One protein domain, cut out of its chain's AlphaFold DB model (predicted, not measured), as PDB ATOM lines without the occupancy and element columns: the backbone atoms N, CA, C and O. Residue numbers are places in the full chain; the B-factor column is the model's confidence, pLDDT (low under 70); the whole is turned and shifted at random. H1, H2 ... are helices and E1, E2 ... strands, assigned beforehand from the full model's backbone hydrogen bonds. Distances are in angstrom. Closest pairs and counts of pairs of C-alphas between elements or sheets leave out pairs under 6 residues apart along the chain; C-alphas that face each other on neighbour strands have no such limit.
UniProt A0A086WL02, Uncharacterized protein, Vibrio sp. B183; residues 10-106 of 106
ATOM      1  N   ARG A  10      38.589  11.860 -35.191       84.56
ATOM      2  CA  ARG A  10      38.238  11.832 -36.609       84.56
ATOM      3  C   ARG A  10      38.233  10.412 -37.113       84.56
ATOM      4  O   ARG A  10      39.277   9.755 -37.125       84.56
ATOM      5  N   LYS A  11      37.084   9.937 -37.574       82.75
ATOM      6  CA  LYS A  11      37.021   8.619 -38.189       82.75
ATOM      7  C   LYS A  11      37.745   8.653 -39.534       82.75
ATOM      8  O   LYS A  11      37.514   9.538 -40.349       82.75
ATOM      9  N   LYS A  12      38.656   7.702 -39.769       83.56
ATOM     10  CA  LYS A  12      39.402   7.595 -41.034       83.56
ATOM     11  C   LYS A  12      38.794   6.529 -41.938       83.56
ATOM     12  O   LYS A  12      38.256   6.842 -42.993       83.56
ATOM     13  N   ARG A  13      38.869   5.260 -41.527       79.25
ATOM     14  CA  ARG A  13      38.317   4.115 -42.270       79.25
ATOM     15  C   ARG A  13      38.064   2.951 -41.320       79.25
ATOM     16  O   ARG A  13      38.887   2.675 -40.455       79.25
ATOM     17  N   SER A  14      36.968   2.214 -41.511       78.38
ATOM     18  CA  SER A  14      36.641   1.034 -40.691       78.38
ATOM     19  C   SER A  14      36.580   1.363 -39.186       78.38
ATOM     20  O   SER A  14      35.713   2.134 -38.786       78.38
ATOM     21  N   ARG A  15      37.464   0.801 -38.350       76.75
ATOM     22  CA  ARG A  15      37.608   1.101 -36.912       76.75
ATOM     23  C   ARG A  15      38.834   1.974 -36.599       76.75
ATOM     24  O   ARG A  15      39.220   2.068 -35.442       76.75
ATOM     25  N   LEU A  16      39.458   2.569 -37.615       84.62
ATOM     26  CA  LEU A  16      40.632   3.425 -37.464       84.62
ATOM     27  C   LEU A  16      40.215   4.885 -37.269       84.62
ATOM     28  O   LEU A  16      39.442   5.432 -38.068       84.62
ATOM     29  N   TYR A  17      40.780   5.515 -36.248       87.69
ATOM     30  CA  TYR A  17      40.496   6.888 -35.857       87.69
ATOM     31  C   TYR A  17      41.786   7.691 -35.722       87.69
ATOM     32  O   TYR A  17      42.855   7.140 -35.472       87.69
ATOM     33  N   SER A  18      41.678   9.005 -35.890       85.31
ATOM     34  CA  SER A  18      42.723   9.956 -35.539       85.31
ATOM     35  C   SER A  18      42.295  10.774 -34.331       85.31
ATOM     36  O   SER A  18      41.164  11.249 -34.303       85.31
ATOM     37  N   ILE A  19      43.184  10.921 -33.358       84.31
ATOM     38  CA  ILE A  19      42.963  11.618 -32.096       84.31
ATOM     39  C   ILE A  19      44.100  12.613 -31.930       84.31
ATOM     40  O   ILE A  19      45.243  12.200 -31.762       84.31
ATOM     41  N   ASP A  20      43.805  13.904 -32.061       77.75
ATOM     42  CA  ASP A  20      44.791  14.987 -31.926       77.75
ATOM     43  C   ASP A  20      46.106  14.741 -32.708       77.75
ATOM     44  O   ASP A  20      47.201  15.079 -32.267       77.75
ATOM     45  N   GLY A  21      46.002  14.128 -33.894       77.50
ATOM     46  CA  GLY A  21      47.136  13.826 -34.778       77.50
ATOM     47  C   GLY A  21      47.719  12.414 -34.646       77.50
ATOM     48  O   GLY A  21      48.360  11.944 -35.583       77.50
ATOM     49  N   LEU A  22      47.435  11.687 -33.564       82.06
ATOM     50  CA  LEU A  22      47.766  10.263 -33.441       82.06
ATOM     51  C   LEU A  22      46.720   9.415 -34.167       82.06
ATOM     52  O   LEU A  22      45.566   9.820 -34.276       82.06
ATOM     53  N   VAL A  23      47.104   8.250 -34.689       85.38
ATOM     54  CA  VAL A  23      46.196   7.339 -35.404       85.38
ATOM     55  C   VAL A  23      46.169   5.994 -34.693       85.38
ATOM     56  O   VAL A  23      47.217   5.413 -34.430       85.38
ATOM     57  N   GLY A  24      44.974   5.490 -34.400       84.81
ATOM     58  CA  GLY A  24      44.801   4.241 -33.671       84.81
ATOM     59  C   GLY A  24      43.368   3.725 -33.678       84.81
ATOM     60  O   GLY A  24      42.463   4.307 -34.282       84.81
ATOM     61  N   PHE A  25      43.171   2.592 -33.014       85.19
ATOM     62  CA  PHE A  25      41.849   2.051 -32.721       85.19
ATOM     63  C   PHE A  25      41.375   2.614 -31.386       85.19
ATOM     64  O   PHE A  25      42.170   2.730 -30.457       85.19
ATOM     65  N   ILE A  26      40.089   2.943 -31.293       82.56
ATOM     66  CA  ILE A  26      39.467   3.351 -30.029       82.56
ATOM     67  C   ILE A  26      38.536   2.250 -29.560       82.56
ATOM     68  O   ILE A  26      37.841   1.620 -30.366       82.56
ATOM     69  N   ASP A  27      38.530   2.028 -28.255       83.62
ATOM     70  CA  ASP A  27      37.528   1.192 -27.619       83.62
ATOM     71  C   ASP A  27      36.184   1.934 -27.478       83.62
ATOM     72  O   ASP A  27      36.008   3.093 -27.875       83.62
ATOM     73  N   LYS A  28      35.204   1.212 -26.935       81.31
ATOM     74  CA  LYS A  28      33.833   1.690 -26.756       81.31
ATOM     75  C   LYS A  28      33.734   2.822 -25.727       81.31
ATOM     76  O   LYS A  28      32.958   3.755 -25.929       81.31
ATOM     77  N   GLU A  29      34.498   2.751 -24.639       81.69
ATOM     78  CA  GLU A  29      34.443   3.760 -23.577       81.69
ATOM     79  C   GLU A  29      34.999   5.092 -24.068       81.69
ATOM     80  O   GLU A  29      34.354   6.130 -23.919       81.69
ATOM     81  N   MET A  30      36.136   5.059 -24.761       81.62
ATOM     82  CA  MET A  30      36.728   6.247 -25.358       81.62
ATOM     83  C   MET A  30      35.812   6.846 -26.433       81.62
ATOM     84  O   MET A  30      35.654   8.066 -26.505       81.62
ATOM     85  N   PHE A  31      35.144   6.005 -27.233       85.62
ATOM     86  CA  PHE A  31      34.167   6.470 -28.217       85.62
ATOM     87  C   PHE A  31      32.980   7.193 -27.576       85.62
ATOM     88  O   PHE A  31      32.521   8.194 -28.123       85.62
ATOM     89  N   ARG A  32      32.489   6.730 -26.419       81.94
ATOM     90  CA  ARG A  32      31.318   7.309 -25.738       81.94
ATOM     91  C   ARG A  32      31.506   8.785 -25.387       81.94
ATOM     92  O   ARG A  32      30.544   9.543 -25.474       81.94
ATOM     93  N   HIS A  33      32.725   9.175 -25.026       76.56
ATOM     94  CA  HIS A  33      33.059  10.527 -24.570       76.56
ATOM     95  C   HIS A  33      33.752  11.386 -25.634       76.56
ATOM     96  O   HIS A  33      34.100  12.533 -25.371       76.56
ATOM     97  N   ALA A  34      33.962  10.856 -26.837       83.25
ATOM     98  CA  ALA A  34      34.658  11.551 -27.908       83.25
ATOM     99  C   ALA A  34      33.854  12.716 -28.501       83.25
ATOM    100  O   ALA A  34      32.626  12.668 -28.599       83.25
ATOM    101  N   TYR A  35      34.555  13.728 -29.017       86.88
ATOM    102  CA  TYR A  35      33.935  14.652 -29.963       86.88
ATOM    103  C   TYR A  35      33.702  13.934 -31.301       86.88
ATOM    104  O   TYR A  35      34.645  13.394 -31.877       86.88
ATOM    105  N   ILE A  36      32.468  13.986 -31.811       86.19
ATOM    106  CA  ILE A  36      32.074  13.463 -33.126       86.19
ATOM    107  C   ILE A  36      31.161  14.470 -33.845       86.19
ATOM    108  O   ILE A  36      30.297  15.088 -33.214       86.19
ATOM    109  N   ASP A  37      31.336  14.652 -35.155       86.88
ATOM    110  CA  ASP A  37      30.459  15.496 -35.978       86.88
ATOM    111  C   ASP A  37      29.770  14.724 -37.114       86.88
ATOM    112  O   ASP A  37      29.971  13.523 -37.289       86.88
ATOM    113  N   LYS A  38      28.928  15.422 -37.889       87.44
ATOM    114  CA  LYS A  38      28.160  14.846 -39.006       87.44
ATOM    115  C   LYS A  38      29.035  14.056 -39.983       87.44
ATOM    116  O   LYS A  38      28.606  13.016 -40.476       87.44
ATOM    117  N   HIS A  39      30.229  14.565 -40.295       87.12
ATOM    118  CA  HIS A  39      31.122  13.912 -41.244       87.12
ATOM    119  C   HIS A  39      31.617  12.581 -40.682       87.12
ATOM    120  O   HIS A  39      31.543  11.565 -41.366       87.12
ATOM    121  N   ASP A  40      32.054  12.578 -39.421       87.56
ATOM    122  CA  ASP A  40      32.507  11.361 -38.754       87.56
ATOM    123  C   ASP A  40      31.386  10.319 -38.675       87.56
ATOM    124  O   ASP A  40      31.617   9.160 -39.019       87.56
ATOM    125  N   VAL A  41      30.161  10.726 -38.308       88.31
ATOM    126  CA  VAL A  41      28.983   9.840 -38.275       88.31
ATOM    127  C   VAL A  41      28.699   9.220 -39.640       88.31
ATOM    128  O   VAL A  41      28.464   8.020 -39.718       88.31
ATOM    129  N   GLY A  42      28.798   9.984 -40.730       85.88
ATOM    130  CA  GLY A  42      28.643   9.442 -42.084       85.88
ATOM    131  C   GLY A  42      29.656   8.341 -42.435       85.88
ATOM    132  O   GLY A  42      29.379   7.501 -43.286       85.88
ATOM    133  N   LEU A  43      30.809   8.301 -41.760       86.19
ATOM    134  CA  LEU A  43      31.821   7.245 -41.898       86.19
ATOM    135  C   LEU A  43      31.582   6.060 -40.937       86.19
ATOM    136  O   LEU A  43      32.310   5.055 -40.968       86.19
ATOM    137  N   HIS A  44      30.604   6.152 -40.033       86.88
ATOM    138  CA  HIS A  44      30.217   5.063 -39.145       86.88
ATOM    139  C   HIS A  44      29.314   4.044 -39.841       86.88
ATOM    140  O   HIS A  44      28.131   4.242 -40.000       86.88
ATOM    141  N   ASN A  45      29.871   2.874 -40.166       77.69
ATOM    142  CA  ASN A  45      29.098   1.742 -40.704       77.69
ATOM    143  C   ASN A  45      28.848   0.655 -39.642       77.69
ATOM    144  O   ASN A  45      28.721  -0.527 -39.960       77.69
ATOM    145  N   GLY A  46      28.892   1.023 -38.359       80.44
ATOM    146  CA  GLY A  46      28.637   0.086 -37.267       80.44
ATOM    147  C   GLY A  46      27.143  -0.189 -37.114       80.44
ATOM    148  O   GLY A  46      26.316   0.668 -37.412       80.44
ATOM    149  N   LYS A  47      26.792  -1.375 -36.610       82.94
ATOM    150  CA  LYS A  47      25.426  -1.651 -36.157       82.94
ATOM    151  C   LYS A  47      25.264  -1.054 -34.762       82.94
ATOM    152  O   LYS A  47      25.680  -1.667 -33.783       82.94
ATOM    153  N   TYR A  48      24.718   0.154 -34.700       88.00
ATOM    154  CA  TYR A  48      24.358   0.818 -33.453       88.00
ATOM    155  C   TYR A  48      22.852   0.715 -33.250       88.00
ATOM    156  O   TYR A  48      22.082   0.784 -34.204       88.00
ATOM    157  N   SER A  49      22.444   0.538 -32.000       89.81
ATOM    158  CA  SER A  49      21.043   0.504 -31.598       89.81
ATOM    159  C   SER A  49      20.791   1.601 -30.583       89.81
ATOM    160  O   SER A  49      21.638   1.866 -29.726       89.81
ATOM    161  N   ILE A  50      19.600   2.182 -30.640       93.56
ATOM    162  CA  ILE A  50      19.156   3.117 -29.618       93.56
ATOM    163  C   ILE A  50      18.889   2.317 -28.343       93.56
ATOM    164  O   ILE A  50      18.076   1.399 -28.326       93.56
ATOM    165  N   SER A  51      19.644   2.633 -27.300       93.88
ATOM    166  CA  SER A  51      19.577   2.005 -25.975       93.88
ATOM    167  C   SER A  51      19.127   2.981 -24.891       93.88
ATOM    168  O   SER A  51      18.822   2.562 -23.774       93.88
ATOM    169  N   ASP A  52      19.079   4.276 -25.212       94.62
ATOM    170  CA  ASP A  52      18.575   5.295 -24.305       94.62
ATOM    171  C   ASP A  52      17.056   5.176 -24.158       94.62
ATOM    172  O   ASP A  52      16.297   5.480 -25.076       94.62
ATOM    173  N   LYS A  53      16.618   4.742 -22.974       94.94
ATOM    174  CA  LYS A  53      15.201   4.541 -22.645       94.94
ATOM    175  C   LYS A  53      14.403   5.844 -22.614       94.94
ATOM    176  O   LYS A  53      13.178   5.791 -22.671       94.94
ATOM    177  N   ARG A  54      15.085   6.989 -22.498       96.25
ATOM    178  CA  ARG A  54      14.449   8.308 -22.536       96.25
ATOM    179  C   ARG A  54      13.939   8.636 -23.929       96.25
ATOM    180  O   ARG A  54      13.001   9.410 -24.039       96.25
ATOM    181  N   ILE A  55      14.522   8.069 -24.986       95.75
ATOM    182  CA  ILE A  55      14.084   8.301 -26.366       95.75
ATOM    183  C   ILE A  55      12.840   7.452 -26.627       95.75
ATOM    184  O   ILE A  55      12.897   6.224 -26.621       95.75
ATOM    185  N   ARG A  56      11.707   8.119 -26.845       94.81
ATOM    186  CA  ARG A  56      10.393   7.486 -27.010       94.81
ATOM    187  C   ARG A  56      10.051   7.249 -28.474       94.81
ATOM    188  O   ARG A  56       9.558   6.177 -28.812       94.81
ATOM    189  N   ALA A  57      10.338   8.224 -29.335       94.00
ATOM    190  CA  ALA A  57      10.021   8.144 -30.754       94.00
ATOM    191  C   ALA A  57      11.020   8.921 -31.618       94.00
ATOM    192  O   ALA A  57      11.684   9.855 -31.164       94.00
ATOM    193  N   ILE A  58      11.101   8.533 -32.893       95.25
ATOM    194  CA  ILE A  58      11.842   9.255 -33.930       95.25
ATOM    195  C   ILE A  58      10.884   9.558 -35.074       95.25
ATOM    196  O   ILE A  58      10.329   8.643 -35.680       95.25
ATOM    197  N   ASN A  59      10.751  10.836 -35.412       95.50
ATOM    198  CA  ASN A  59      10.043  11.280 -36.600       95.50
ATOM    199  C   ASN A  59      11.059  11.567 -37.713       95.50
ATOM    200  O   ASN A  59      11.717  12.610 -37.745       95.50
ATOM    201  N   VAL A  60      11.191  10.617 -38.641       94.81
ATOM    202  CA  VAL A  60      12.133  10.695 -39.771       94.81
ATOM    203  C   VAL A  60      11.771  11.835 -40.729       94.81
ATOM    204  O   VAL A  60      12.657  12.548 -41.201       94.81
ATOM    205  N   LYS A  61      10.471  12.057 -40.965       93.75
ATOM    206  CA  LYS A  61       9.971  13.087 -41.888       93.75
ATOM    207  C   LYS A  61      10.310  14.495 -41.401       93.75
ATOM    208  O   LYS A  61      10.740  15.327 -42.192       93.75
ATOM    209  N   GLU A  62      10.131  14.750 -40.110       94.81
ATOM    210  CA  GLU A  62      10.395  16.060 -39.498       94.81
ATOM    211  C   GLU A  62      11.826  16.198 -38.967       94.81
ATOM    212  O   GLU A  62      12.232  17.288 -38.563       94.81
ATOM    213  N   LYS A  63      12.615  15.114 -38.999       95.62
ATOM    214  CA  LYS A  63      13.973  15.041 -38.443       95.62
ATOM    215  C   LYS A  63      13.995  15.451 -36.965       95.62
ATOM    216  O   LYS A  63      14.849  16.234 -36.536       95.62
ATOM    217  N   THR A  64      13.057  14.922 -36.185       96.94
ATOM    218  CA  THR A  64      12.935  15.167 -34.741       96.94
ATOM    219  C   THR A  64      12.951  13.864 -33.950       96.94
ATOM    220  O   THR A  64      12.608  12.795 -34.459       96.94
ATOM    221  N   ILE A  65      13.384  13.952 -32.697       96.88
ATOM    222  CA  ILE A  65      13.214  12.900 -31.698       96.88
ATOM    223  C   ILE A  65      12.309  13.410 -30.585       96.88
ATOM    224  O   ILE A  65      12.378  14.581 -30.210       96.88
ATOM    225  N   GLU A  66      11.499  12.517 -30.041       96.75
ATOM    226  CA  GLU A  66      10.766  12.741 -28.802       96.75
ATOM    227  C   GLU A  66      11.482  11.988 -27.690       96.75
ATOM    228  O   GLU A  66      11.729  10.780 -27.798       96.75
ATOM    229  N   MET A  67      11.838  12.700 -26.627       96.00
ATOM    230  CA  MET A  67      12.504  12.129 -25.467       96.00
ATOM    231  C   MET A  67      11.922  12.652 -24.157       96.00
ATOM    232  O   MET A  67      11.317  13.715 -24.120       96.00
ATOM    233  N   GLU A  68      12.118  11.908 -23.080       95.88
ATOM    234  CA  GLU A  68      11.623  12.240 -21.748       95.88
ATOM    235  C   GLU A  68      12.782  12.590 -20.815       95.88
ATOM    236  O   GLU A  68      13.707  11.799 -20.613       95.88
ATOM    237  N   ILE A  69      12.744  13.797 -20.256       91.31
ATOM    238  CA  ILE A  69      13.768  14.312 -19.346       91.31
ATOM    239  C   ILE A  69      13.068  14.715 -18.064       91.31
ATOM    240  O   ILE A  69      12.284  15.659 -18.069       91.31
ATOM    241  N   SER A  70      13.350  14.003 -16.972       90.31
ATOM    242  CA  SER A  70      12.704  14.245 -15.673       90.31
ATOM    243  C   SER A  70      11.172  14.288 -15.785       90.31
ATOM    244  O   SER A  70      10.546  15.228 -15.308       90.31
ATOM    245  N   ASP A  71      10.597  13.303 -16.485       88.25
ATOM    246  CA  ASP A  71       9.153  13.163 -16.749       88.25
ATOM    247  C   ASP A  71       8.532  14.289 -17.602       88.25
ATOM    248  O   ASP A  71       7.312  14.412 -17.716       88.25
ATOM    249  N   ILE A  72       9.367  15.116 -18.242       92.38
ATOM    250  CA  ILE A  72       8.937  16.159 -19.174       92.38
ATOM    251  C   ILE A  72       9.198  15.676 -20.607       92.38
ATOM    252  O   ILE A  72      10.349  15.369 -20.943       92.38
ATOM    253  N   PRO A  73       8.173  15.626 -21.479       93.44
ATOM    254  CA  PRO A  73       8.368  15.330 -22.889       93.44
ATOM    255  C   PRO A  73       9.056  16.509 -23.582       93.44
ATOM    256  O   PRO A  73       8.615  17.657 -23.502       93.44
ATOM    257  N   VAL A  74      10.141  16.217 -24.287       95.00
ATOM    258  CA  VAL A  74      10.959  17.183 -25.016       95.00
ATOM    259  C   VAL A  74      11.137  16.702 -26.447       95.00
ATOM    260  O   VAL A  74      11.568  15.576 -26.701       95.00
ATOM    261  N   THR A  75      10.850  17.585 -27.399       96.81
ATOM    262  CA  THR A  75      11.136  17.353 -28.815       96.81
ATOM    263  C   THR A  75      12.460  18.009 -29.183       96.81
ATOM    264  O   THR A  75      12.640  19.214 -29.004       96.81
ATOM    265  N   VAL A  76      13.392  17.230 -29.730       95.88
ATOM    266  CA  VAL A  76      14.718  17.711 -30.133       95.88
ATOM    267  C   VAL A  76      14.903  17.505 -31.628       95.88
ATOM    268  O   VAL A  76      14.663  16.425 -32.162       95.88
ATOM    269  N   THR A  77      15.348  18.546 -32.331       96.25
ATOM    270  CA  THR A  77      15.629  18.445 -33.769       96.25
ATOM    271  C   THR A  77      16.983  17.793 -34.021       96.25
ATOM    272  O   THR A  77      17.933  17.972 -33.254       96.25
ATOM    273  N   MET A  78      17.125  17.127 -35.163       94.12
ATOM    274  CA  MET A  78      18.407  16.580 -35.589       94.12
ATOM    275  C   MET A  78      19.477  17.664 -35.726       94.12
ATOM    276  O   MET A  78      20.634  17.452 -35.377       94.12
ATOM    277  N   LYS A  79      19.084  18.861 -36.177       93.75
ATOM    278  CA  LYS A  79      19.969  20.028 -36.247       93.75
ATOM    279  C   LYS A  79      20.540  20.376 -34.869       93.75
ATOM    280  O   LYS A  79      21.735  20.632 -34.770       93.75
ATOM    281  N   SER A  80      19.716  20.343 -33.822       94.12
ATOM    282  CA  SER A  80      20.163  20.542 -32.439       94.12
ATOM    283  C   SER A  80      21.110  19.425 -31.996       94.12
ATOM    284  O   SER A  80      22.166  19.706 -31.439       94.12
ATOM    285  N   LEU A  81      20.793  18.167 -32.321       93.12
ATOM    286  CA  LEU A  81      21.658  17.025 -32.015       93.12
ATOM    287  C   LEU A  81      22.991  17.054 -32.761       93.12
ATOM    288  O   LEU A  81      23.926  16.419 -32.298       93.12
ATOM    289  N   LEU A  82      23.144  17.780 -33.871       91.94
ATOM    290  CA  LEU A  82      24.459  17.971 -34.497       91.94
ATOM    291  C   LEU A  82      25.385  18.844 -33.638       91.94
ATOM    292  O   LEU A  82      26.605  18.687 -33.725       91.94
ATOM    293  N   THR A  83      24.828  19.698 -32.774       91.31
ATOM    294  CA  THR A  83      25.587  20.529 -31.835       91.31
ATOM    295  C   THR A  83      26.035  19.694 -30.626       91.31
ATOM    296  O   THR A  83      25.196  19.227 -29.854       91.31
ATOM    297  N   PRO A  84      27.350  19.513 -30.400       86.94
ATOM    298  CA  PRO A  84      27.852  18.638 -29.338       86.94
ATOM    299  C   PRO A  84      27.453  19.053 -27.920       86.94
ATOM    300  O   PRO A  84      27.171  18.178 -27.109       86.94
ATOM    301  N   SER A  85      27.387  20.357 -27.623       89.06
ATOM    302  CA  SER A  85      26.976  20.843 -26.296       89.06
ATOM    303  C   SER A  85      25.545  20.431 -25.956       89.06
ATOM    304  O   SER A  85      25.291  19.991 -24.844       89.06
ATOM    305  N   ILE A  86      24.638  20.462 -26.938       91.81
ATOM    306  CA  ILE A  86      23.254  20.013 -26.755       91.81
ATOM    307  C   ILE A  86      23.225  18.512 -26.452       91.81
ATOM    308  O   ILE A  86      22.555  18.088 -25.518       91.81
ATOM    309  N   ARG A  87      23.991  17.689 -27.183       91.62
ATOM    310  CA  ARG A  87      24.068  16.248 -26.876       91.62
ATOM    311  C   ARG A  87      24.586  15.984 -25.462       91.62
ATOM    312  O   ARG A  87      24.117  15.048 -24.829       91.62
ATOM    313  N   GLN A  88      25.525  16.794 -24.977       88.00
ATOM    314  CA  GLN A  88      26.068  16.677 -23.620       88.00
ATOM    315  C   GLN A  88      25.044  17.069 -22.557       88.00
ATOM    316  O   GLN A  88      24.867  16.330 -21.597       88.00
ATOM    317  N   GLU A  89      24.350  18.193 -22.742       90.81
ATOM    318  CA  GLU A  89      23.281  18.637 -21.837       90.81
ATOM    319  C   GLU A  89      22.154  17.603 -21.739       90.81
ATOM    320  O   GLU A  89      21.596  17.386 -20.666       90.81
ATOM    321  N   LEU A  90      21.860  16.918 -22.846       91.81
ATOM    322  CA  LEU A  90      20.863  15.851 -22.908       91.81
ATOM    323  C   LEU A  90      21.407  14.476 -22.472       91.81
ATOM    324  O   LEU A  90      20.640  13.518 -22.405       91.81
ATOM    325  N   ASP A  91      22.704  14.351 -22.182       91.44
ATOM    326  CA  ASP A  91      23.404  13.084 -21.911       91.44
ATOM    327  C   ASP A  91      23.164  12.012 -22.998       91.44
ATOM    328  O   ASP A  91      22.894  10.843 -22.724       91.44
ATOM    329  N   ILE A  92      23.198  12.409 -24.274       92.31
ATOM    330  CA  ILE A  92      23.045  11.495 -25.411       92.31
ATOM    331  C   ILE A  92      24.420  10.945 -25.788       92.31
ATOM    332  O   ILE A  92      25.295  11.674 -26.261       92.31
ATOM    333  N   SER A  93      24.599   9.632 -25.633       92.19
ATOM    334  CA  SER A  93      25.840   8.962 -26.034       92.19
ATOM    335  C   SER A  93      26.070   9.027 -27.547       92.19
ATOM    336  O   SER A  93      25.127   9.038 -28.344       92.19
ATOM    337  N   ASN A  94      27.337   8.967 -27.961       91.81
ATOM    338  CA  ASN A  94      27.690   8.917 -29.382       91.81
ATOM    339  C   ASN A  94      27.067   7.716 -30.111       91.81
ATOM    340  O   ASN A  94      26.746   7.812 -31.287       91.81
ATOM    341  N   GLU A  95      26.846   6.599 -29.422       92.06
ATOM    342  CA  GLU A  95      26.213   5.403 -29.993       92.06
ATOM    343  C   GLU A  95      24.738   5.637 -30.311       92.06
ATOM    344  O   GLU A  95      24.295   5.321 -31.415       92.06
ATOM    345  N   ASN A  96      24.001   6.238 -29.371       94.31
ATOM    346  CA  ASN A  96      22.616   6.633 -29.597       94.31
ATOM    347  C   ASN A  96      22.540   7.692 -30.697       94.31
ATOM    348  O   ASN A  96      21.735   7.557 -31.610       94.31
ATOM    349  N   PHE A  97      23.420   8.696 -30.671       94.56
ATOM    350  CA  PHE A  97      23.479   9.724 -31.709       94.56
ATOM    351  C   PHE A  97      23.720   9.141 -33.107       94.56
ATOM    352  O   PHE A  97      22.995   9.482 -34.036       94.56
ATOM    353  N   VAL A  98      24.692   8.236 -33.261       93.75
ATOM    354  CA  VAL A  98      24.968   7.567 -34.542       93.75
ATOM    355  C   VAL A  98      23.764   6.734 -34.988       93.75
ATOM    356  O   VAL A  98      23.375   6.809 -36.152       93.75
ATOM    357  N   ALA A  99      23.132   5.981 -34.080       94.25
ATOM    358  CA  ALA A  99      21.940   5.197 -34.399       94.25
ATOM    359  C   ALA A  99      20.769   6.081 -34.873       94.25
ATOM    360  O   ALA A  99      20.192   5.813 -35.926       94.25
ATOM    361  N   ILE A 100      20.474   7.167 -34.148       94.88
ATOM    362  CA  ILE A 100      19.442   8.156 -34.505       94.88
ATOM    363  C   ILE A 100      19.752   8.775 -35.868       94.88
ATOM    364  O   ILE A 100      18.877   8.833 -36.728       94.88
ATOM    365  N   TYR A 101      21.001   9.207 -36.080       94.19
ATOM    366  CA  TYR A 101      21.440   9.813 -37.334       94.19
ATOM    367  C   TYR A 101      21.159   8.883 -38.516       94.19
ATOM    368  O   TYR A 101      20.525   9.293 -39.485       94.19
ATOM    369  N   HIS A 102      21.591   7.621 -38.439       91.69
ATOM    370  CA  HIS A 102      21.374   6.672 -39.529       91.69
ATOM    371  C   HIS A 102      19.903   6.350 -39.752       91.69
ATOM    372  O   HIS A 102      19.497   6.238 -40.901       91.69
ATOM    373  N   GLN A 103      19.113   6.215 -38.688       91.88
ATOM    374  CA  GLN A 103      17.679   5.971 -38.818       91.88
ATOM    375  C   GLN A 103      16.952   7.155 -39.462       91.88
ATOM    376  O   GLN A 103      15.979   6.956 -40.179       91.88
ATOM    377  N   MET A 104      17.424   8.382 -39.235       91.06
ATOM    378  CA  MET A 104      16.861   9.567 -39.872       91.06
ATOM    379  C   MET A 104      17.264   9.714 -41.336       91.06
ATOM    380  O   MET A 104      16.505  10.310 -42.088       91.06
ATOM    381  N   GLU A 105      18.452   9.272 -41.744       85.12
ATOM    382  CA  GLU A 105      18.914   9.386 -43.138       85.12
ATOM    383  C   GLU A 105      18.403   8.263 -44.062       85.12
ATOM    384  O   GLU A 105      18.691   8.307 -45.257       85.12
ATOM    385  N   GLN A 106      17.671   7.280 -43.522       70.81
ATOM    386  CA  GLN A 106      16.892   6.298 -44.293       70.81
ATOM    387  C   GLN A 106      15.598   6.918 -44.822       70.81
ATOM    388  O   GLN A 106      15.225   6.563 -45.961       70.81
TER     389      GLN A 106
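This is residues 10 to 106 of the 106 residues of an uncharacterized protein of Vibrio sp. B183 (UniProt A0A086WL02). Two small three-stranded sheets, E1 to E3 and E4 to E6, stand at the two ends of an elongated body, with short helices and the longer H5 between them. H5 lies near the middle and packs loosely on E4 and E5, and the unnamed residues 43 to 54 span the gap from H2 to E4. The printed part has 97 residues, with five named helices and six named strands in the order E1 E2 E3 H1 H2 E4 E5 E6 H3 H4 H5. Each sheet is antiparallel, in the orders E1 E2 E3 and E4 E5 E6, and the class is mixed, helices and strands. The whole is compact, with a radius of gyration of the C-alphas of 13.7 A, and only just elongated, spanning 41 by 27 by 20 A.

E1, residues 10 to 13, E2, residues 16 to 19, and E3, residues 22 to 25, form a meander, each strand the antiparallel neighbour of the one before. N 10 and O 18 are 2.8 A apart in the hairpin of E1 and E2, and N 17 and O 24 are 2.9 A apart in the hairpin of E2 and E3, both within hydrogen-bond range. H1, residues 28 to 33, is not on this sheet. H2, residues 38 to 42, only grazes it with residues 39 to 42; the closest C-alphas of E1 and H2, Lys 11 and Asp 40, are 5.3 A apart. E4, residues 55 to 59, E5, residues 64 to 69, and E6, residues 72 to 77, form a second meander, with N 56 and O 66 at 2.8 A and N 65 and O 76 at 2.8 A. H3, residues 78 to 82, only grazes this sheet with residues 78 to 81. H4, residues 84 to 89, is close but not clearly touching H3, the closest C-alphas, Leu 81 and Arg 87, being 5.7 A apart. H5, residues 94 to 105, only grazes the second sheet with residues 96 to 104. H5 touches H1 with residues 94 to 95 alone, about perpendicular at 83 degrees; the closest C-alphas, Arg 32 and Asn 94, are 5.4 A apart. Every O i to N i+4 pair is within hydrogen-bond range in H2, H3, H4 and H5, against 1 of 2 in H1.

E1 begins at C-alpha 10, (38.238, 11.832, -36.609). E5 is 15.4 A long, E6 16.2 A and H5 16.3 A. H5 ends at C-alpha 105, (18.914, 9.386, -43.138).

The C-alphas farthest apart, Leu 22 and Asp 71, are 42.2 A apart. The printed part has no cut, and the link from H2 to E4 is long, with 12 residues. The mean pLDDT of the printed part is 89.1, and no printed residue is under 70.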